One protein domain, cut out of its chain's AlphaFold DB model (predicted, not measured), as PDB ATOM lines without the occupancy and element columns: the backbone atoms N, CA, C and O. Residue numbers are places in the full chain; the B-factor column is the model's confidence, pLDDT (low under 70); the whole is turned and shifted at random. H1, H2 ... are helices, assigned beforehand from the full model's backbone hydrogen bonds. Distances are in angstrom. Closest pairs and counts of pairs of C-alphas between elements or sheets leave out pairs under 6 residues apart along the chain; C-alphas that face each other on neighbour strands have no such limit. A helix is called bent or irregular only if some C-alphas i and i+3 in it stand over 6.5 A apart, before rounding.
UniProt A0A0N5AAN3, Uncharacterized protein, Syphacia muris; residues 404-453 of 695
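This is residues 404 to 453 of the 695 residues of an uncharacterized protein of Syphacia muris (UniProt A0A0N5AAN3). Two long helices, H2 and H1, meet near residues 424 to 432 and spread from there as an open, flat V; the space between its arms is empty. H2, the longest helix, bends partway along, and its far part, H2b, turns farther away from H1. The 50 printed residues hold two named helices, H1 then H2, and no named strand: all helix. The whole is extended, with a radius of gyration of the C-alphas of 16.5 A and spans of 49 by 30 by 6 A.

H2, residues 429 to 453, was assigned as one helix by its hydrogen bonds but is bent: C-alphas 439 and 442 are 6.6 A apart. Its arms H2a, residues 429 to 439, and H2b, residues 442 to 453, stand at a steep tilt of 41 degrees. H1, residues 404 to 425, is close to H2a but not clearly touching; their closest C-alphas, those of Tyr 424 and Arg 432, are 6.9 A apart. They run opposite ways at a steep tilt of 52 degrees. H1 and H2b are apart. In H1 and H2a every O i to N i+4 pair is within hydrogen-bond range; in H2b 7 of 8 are.

H2a measures 15.3 A from first to last C-alpha and H2b 16.2 A, ending at C-alpha 453 (172.685, 165.298, 205.958). H1 measures 31.3 A from C-alpha 404 (218.540, 181.477, 201.863).

The C-alphas of Asp 404 and Ala 452, the two farthest apart, are 49.2 A apart. The printed part has no cut, and the link from H1 to H2 is tight. Residues 440 to 453 have pLDDT under 70.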
ATOM      1  N   ASP A 404     218.928 180.059 201.896       87.94
ATOM      2  CA  ASP A 404     218.540 181.477 201.863       87.94
ATOM      3  C   ASP A 404     217.017 181.649 201.749       87.94
ATOM      4  O   ASP A 404     216.418 182.517 202.390       87.94
ATOM      5  N   ARG A 405     216.363 180.807 200.935       87.44
ATOM      6  CA  ARG A 405     214.901 180.810 200.784       87.44
ATOM      7  C   ARG A 405     214.202 180.293 202.038       87.44
ATOM      8  O   ARG A 405     213.219 180.907 202.444       87.44
ATOM      9  N   ALA A 406     214.708 179.239 202.678       88.31
ATOM     10  CA  ALA A 406     214.185 178.744 203.951       88.31
ATOM     11  C   ALA A 406     214.259 179.829 205.044       88.31
ATOM     12  O   ALA A 406     213.245 180.148 205.666       88.31
ATOM     13  N   GLN A 407     215.409 180.494 205.199       91.12
ATOM     14  CA  GLN A 407     215.580 181.619 206.128       91.12
ATOM     15  C   GLN A 407     214.614 182.777 205.818       91.12
ATOM     16  O   GLN A 407     213.945 183.293 206.718       91.12
ATOM     17  N   GLN A 408     214.458 183.152 204.543       92.25
ATOM     18  CA  GLN A 408     213.476 184.160 204.125       92.25
ATOM     19  C   GLN A 408     212.031 183.744 204.448       92.25
ATOM     20  O   GLN A 408     211.235 184.592 204.856       92.25
ATOM     21  N   ILE A 409     211.681 182.460 204.315       90.44
ATOM     22  CA  ILE A 409     210.369 181.922 204.703       90.44
ATOM     23  C   ILE A 409     210.173 182.025 206.222       90.44
ATOM     24  O   ILE A 409     209.117 182.506 206.639       90.44
ATOM     25  N   VAL A 410     211.174 181.673 207.043       90.31
ATOM     26  CA  VAL A 410     211.131 181.838 208.512       90.31
ATOM     27  C   VAL A 410     210.903 183.302 208.886       90.31
ATOM     28  O   VAL A 410     209.923 183.609 209.562       90.31
ATOM     29  N   VAL A 411     211.724 184.231 208.382       93.31
ATOM     30  CA  VAL A 411     211.591 185.675 208.668       93.31
ATOM     31  C   VAL A 411     210.235 186.220 208.199       93.31
ATOM     32  O   VAL A 411     209.601 187.020 208.891       93.31
ATOM     33  N   ARG A 412     209.734 185.761 207.044       94.12
ATOM     34  CA  ARG A 412     208.405 186.124 206.523       94.12
ATOM     35  C   ARG A 412     207.269 185.538 207.370       94.12
ATOM     36  O   ARG A 412     206.224 186.175 207.484       94.12
ATOM     37  N   ASN A 413     207.426 184.334 207.916       92.94
ATOM     38  CA  ASN A 413     206.449 183.699 208.806       92.94
ATOM     39  C   ASN A 413     206.427 184.393 210.174       92.94
ATOM     40  O   ASN A 413     205.345 184.755 210.633       92.94
ATOM     41  N   ALA A 414     207.594 184.685 210.756       92.31
ATOM     42  CA  ALA A 414     207.732 185.444 211.997       92.31
ATOM     43  C   ALA A 414     207.036 186.811 211.898       92.31
ATOM     44  O   ALA A 414     206.105 187.072 212.655       92.31
ATOM     45  N   LYS A 415     207.366 187.623 210.883       94.19
ATOM     46  CA  LYS A 415     206.741 188.947 210.670       94.19
ATOM     47  C   LYS A 415     205.229 188.878 210.412       94.19
ATOM     48  O   LYS A 415     204.496 189.790 210.784       94.19
ATOM     49  N   ARG A 416     204.722 187.792 209.809       93.31
ATOM     50  CA  ARG A 416     203.269 187.554 209.666       93.31
ATOM     51  C   ARG A 416     202.607 187.186 210.995       93.31
ATOM     52  O   ARG A 416     201.514 187.676 211.266       93.31
ATOM     53  N   ALA A 417     203.244 186.346 211.808       91.81
ATOM     54  CA  ALA A 417     202.749 185.969 213.130       91.81
ATOM     55  C   ALA A 417     202.765 187.163 214.099       91.81
ATOM     56  O   ALA A 417     201.795 187.387 214.814       91.81
ATOM     57  N   GLU A 418     203.823 187.968 214.064       91.69
ATOM     58  CA  GLU A 418     203.972 189.223 214.802       91.69
ATOM     59  C   GLU A 418     202.886 190.240 214.413       91.69
ATOM     60  O   GLU A 418     202.116 190.676 215.266       91.69
ATOM     61  N   ALA A 419     202.719 190.534 213.117       89.88
ATOM     62  CA  ALA A 419     201.658 191.426 212.643       89.88
ATOM     63  C   ALA A 419     200.247 190.919 213.003       89.88
ATOM     64  O   ALA A 419     199.352 191.715 213.297       89.88
ATOM     65  N   ALA A 420     200.036 189.596 213.035       90.50
ATOM     66  CA  ALA A 420     198.800 189.009 213.539       90.50
ATOM     67  C   ALA A 420     198.637 189.226 215.055       90.50
ATOM     68  O   ALA A 420     197.561 189.649 215.477       90.50
ATOM     69  N   ARG A 421     199.688 189.011 215.864       91.50
ATOM     70  CA  ARG A 421     199.695 189.284 217.316       91.50
ATOM     71  C   ARG A 421     199.363 190.750 217.606       91.50
ATOM     72  O   ARG A 421     198.418 190.992 218.350       91.50
ATOM     73  N   LEU A 422     200.023 191.710 216.948       92.88
ATOM     74  CA  LEU A 422     199.703 193.140 217.085       92.88
ATOM     75  C   LEU A 422     198.251 193.445 216.681       92.88
ATOM     76  O   LEU A 422     197.585 194.241 217.338       92.88
ATOM     77  N   ARG A 423     197.721 192.800 215.631       88.62
ATOM     78  CA  ARG A 423     196.311 192.963 215.236       88.62
ATOM     79  C   ARG A 423     195.340 192.420 216.293       88.62
ATOM     80  O   ARG A 423     194.306 193.041 216.509       88.62
ATOM     81  N   TYR A 424     195.643 191.300 216.952       89.12
ATOM     82  CA  TYR A 424     194.852 190.805 218.091       89.12
ATOM     83  C   TYR A 424     194.966 191.726 219.312       89.12
ATOM     84  O   TYR A 424     193.952 192.045 219.929       89.12
ATOM     85  N   GLN A 425     196.177 192.186 219.635       92.12
ATOM     86  CA  GLN A 425     196.448 193.099 220.746       92.12
ATOM     87  C   GLN A 425     195.655 194.408 220.600       92.12
ATOM     88  O   GLN A 425     195.018 194.843 221.553       92.12
ATOM     89  N   ARG A 426     195.608 194.969 219.383       93.62
ATOM     90  CA  ARG A 426     194.846 196.185 219.040       93.62
ATOM     91  C   ARG A 426     193.329 195.980 218.890       93.62
ATOM     92  O   ARG A 426     192.620 196.970 218.758       93.62
ATOM     93  N   MET A 427     192.814 194.746 218.889       92.62
ATOM     94  CA  MET A 427     191.363 194.496 218.924       92.62
ATOM     95  C   MET A 427     190.826 194.611 220.354       92.62
ATOM     96  O   MET A 427     191.450 194.095 221.286       92.62
ATOM     97  N   THR A 428     189.644 195.213 220.513       93.75
ATOM     98  CA  THR A 428     188.910 195.262 221.793       93.75
ATOM     99  C   THR A 428     188.475 193.856 222.247       93.75
ATOM    100  O   THR A 428     188.418 192.940 221.417       93.75
ATOM    101  N   PRO A 429     188.135 193.631 223.534       89.31
ATOM    102  CA  PRO A 429     187.681 192.321 224.015       89.31
ATOM    103  C   PRO A 429     186.499 191.751 223.216       89.31
ATOM    104  O   PRO A 429     186.502 190.575 222.850       89.31
ATOM    105  N   GLU A 430     185.533 192.594 222.849       87.25
ATOM    106  CA  GLU A 430     184.382 192.216 222.023       87.25
ATOM    107  C   GLU A 430     184.778 191.877 220.584       87.25
ATOM    108  O   GLU A 430     184.340 190.863 220.039       87.25
ATOM    109  N   GLN A 431     185.669 192.665 219.974       90.75
ATOM    110  CA  GLN A 431     186.204 192.370 218.643       90.75
ATOM    111  C   GLN A 431     186.983 191.047 218.634       90.75
ATOM    112  O   GLN A 431     186.868 190.285 217.675       90.75
ATOM    113  N   ARG A 432     187.720 190.725 219.710       90.44
ATOM    114  CA  ARG A 432     188.369 189.414 219.895       90.44
ATOM    115  C   ARG A 432     187.329 188.298 220.043       90.44
ATOM    116  O   ARG A 432     187.458 187.282 219.362       90.44
ATOM    117  N   LYS A 433     186.281 188.490 220.856       89.06
ATOM    118  CA  LYS A 433     185.162 187.540 221.031       89.06
ATOM    119  C   LYS A 433     184.483 187.241 219.688       89.06
ATOM    120  O   LYS A 433     184.405 186.080 219.293       89.06
ATOM    121  N   ALA A 434     184.112 188.275 218.933       86.12
ATOM    122  CA  ALA A 434     183.491 188.158 217.613       86.12
ATOM    123  C   ALA A 434     184.438 187.583 216.541       86.12
ATOM    124  O   ALA A 434     184.004 186.798 215.696       86.12
ATOM    125  N   TYR A 435     185.732 187.930 216.558       86.38
ATOM    126  CA  TYR A 435     186.729 187.349 215.650       86.38
ATOM    127  C   TYR A 435     186.916 185.850 215.913       86.38
ATOM    128  O   TYR A 435     186.885 185.050 214.977       86.38
ATOM    129  N   ASN A 436     187.053 185.458 217.184       84.81
ATOM    130  CA  ASN A 436     187.172 184.060 217.585       84.81
ATOM    131  C   ASN A 436     185.898 183.286 217.226       84.81
ATOM    132  O   ASN A 436     185.984 182.251 216.571       84.81
ATOM    133  N   GLN A 437     184.714 183.818 217.543       82.75
ATOM    134  CA  GLN A 437     183.427 183.226 217.167       82.75
ATOM    135  C   GLN A 437     183.337 182.982 215.649       82.75
ATOM    136  O   GLN A 437     183.052 181.862 215.233       82.75
ATOM    137  N   LYS A 438     183.701 183.971 214.818       80.56
ATOM    138  CA  LYS A 438     183.773 183.842 213.345       80.56
ATOM    139  C   LYS A 438     184.833 182.844 212.848       80.56
ATOM    140  O   LYS A 438     184.787 182.444 211.688       80.56
ATOM    141  N   ARG A 439     185.773 182.419 213.702       76.44
ATOM    142  CA  ARG A 439     186.747 181.350 213.426       76.44
ATOM    143  C   ARG A 439     186.224 179.959 213.816       76.44
ATOM    144  O   ARG A 439     186.643 178.980 213.206       76.44
ATOM    145  N   TYR A 440     185.295 179.869 214.773       61.03
ATOM    146  CA  TYR A 440     184.634 178.618 215.173       61.03
ATOM    147  C   TYR A 440     183.351 178.315 214.381       61.03
ATOM    148  O   TYR A 440     183.053 177.143 214.160       61.03
ATOM    149  N   THR A 441     182.610 179.320 213.895       61.41
ATOM    150  CA  THR A 441     181.365 179.081 213.136       61.41
ATOM    151  C   THR A 441     181.524 178.201 211.884       61.41
ATOM    152  O   THR A 441     180.616 177.407 211.652       61.41
ATOM    153  N   PRO A 442     182.633 178.217 211.108       56.78
ATOM    154  CA  PRO A 442     182.791 177.304 209.972       56.78
ATOM    155  C   PRO A 442     183.050 175.851 210.393       56.78
ATOM    156  O   PRO A 442     182.653 174.940 209.672       56.78
ATOM    157  N   LYS A 443     183.679 175.629 211.560       54.19
ATOM    158  CA  LYS A 443     183.814 174.294 212.167       54.19
ATOM    159  C   LYS A 443     182.445 173.778 212.601       54.19
ATOM    160  O   LYS A 443     181.971 172.795 212.043       54.19
ATOM    161  N   LYS A 444     181.754 174.535 213.463       53.91
ATOM    162  CA  LYS A 444     180.431 174.159 213.978       53.91
ATOM    163  C   LYS A 444     179.384 173.993 212.867       53.91
ATOM    164  O   LYS A 444     178.479 173.182 213.010       53.91
ATOM    165  N   LYS A 445     179.498 174.718 211.744       57.28
ATOM    166  CA  LYS A 445     178.605 174.538 210.585       57.28
ATOM    167  C   LYS A 445     178.960 173.325 209.708       57.28
ATOM    168  O   LYS A 445     178.060 172.820 209.054       57.28
ATOM    169  N   ARG A 446     180.203 172.824 209.716       57.31
ATOM    170  CA  ARG A 446     180.534 171.503 209.139       57.31
ATOM    171  C   ARG A 446     180.060 170.373 210.040       57.31
ATOM    172  O   ARG A 446     179.258 169.565 209.602       57.31
ATOM    173  N   GLU A 447     180.438 170.424 211.314       53.97
ATOM    174  CA  GLU A 447     180.010 169.473 212.349       53.97
ATOM    175  C   GLU A 447     178.463 169.399 212.429       53.97
ATOM    176  O   GLU A 447     177.893 168.330 212.611       53.97
ATOM    177  N   GLY A 448     177.758 170.517 212.214       54.56
ATOM    178  CA  GLY A 448     176.295 170.556 212.093       54.56
ATOM    179  C   GLY A 448     175.729 170.082 210.746       54.56
ATOM    180  O   GLY A 448     174.636 169.529 210.729       54.56
ATOM    181  N   ALA A 449     176.439 170.263 209.626       54.75
ATOM    182  CA  ALA A 449     176.000 169.786 208.308       54.75
ATOM    183  C   ALA A 449     176.172 168.267 208.159       54.75
ATOM    184  O   ALA A 449     175.258 167.597 207.695       54.75
ATOM    185  N   GLU A 450     177.287 167.721 208.649       51.94
ATOM    186  CA  GLU A 450     177.573 166.280 208.686       51.94
ATOM    187  C   GLU A 450     176.536 165.520 209.548       51.94
ATOM    188  O   GLU A 450     176.196 164.375 209.257       51.94
ATOM    189  N   ASN A 451     175.945 166.182 210.553       51.06
ATOM    190  CA  ASN A 451     174.778 165.671 211.282       51.06
ATOM    191  C   ASN A 451     173.441 165.889 210.535       51.06
ATOM    192  O   ASN A 451     172.583 165.009 210.561       51.06
ATOM    193  N   ALA A 452     173.252 167.022 209.849       51.94
ATOM    194  CA  ALA A 452     171.998 167.352 209.155       51.94
ATOM    195  C   ALA A 452     171.756 166.533 207.869       51.94
ATOM    196  O   ALA A 452     170.623 166.148 207.571       51.94
ATOM    197  N   GLU A 453     172.804 166.198 207.116       48.31
ATOM    198  CA  GLU A 453     172.685 165.298 205.958       48.31
ATOM    199  C   GLU A 453     172.277 163.876 206.397       48.31
ATOM    200  O   GLU A 453     171.547 163.187 205.686       48.31
TER     201      GLU A 453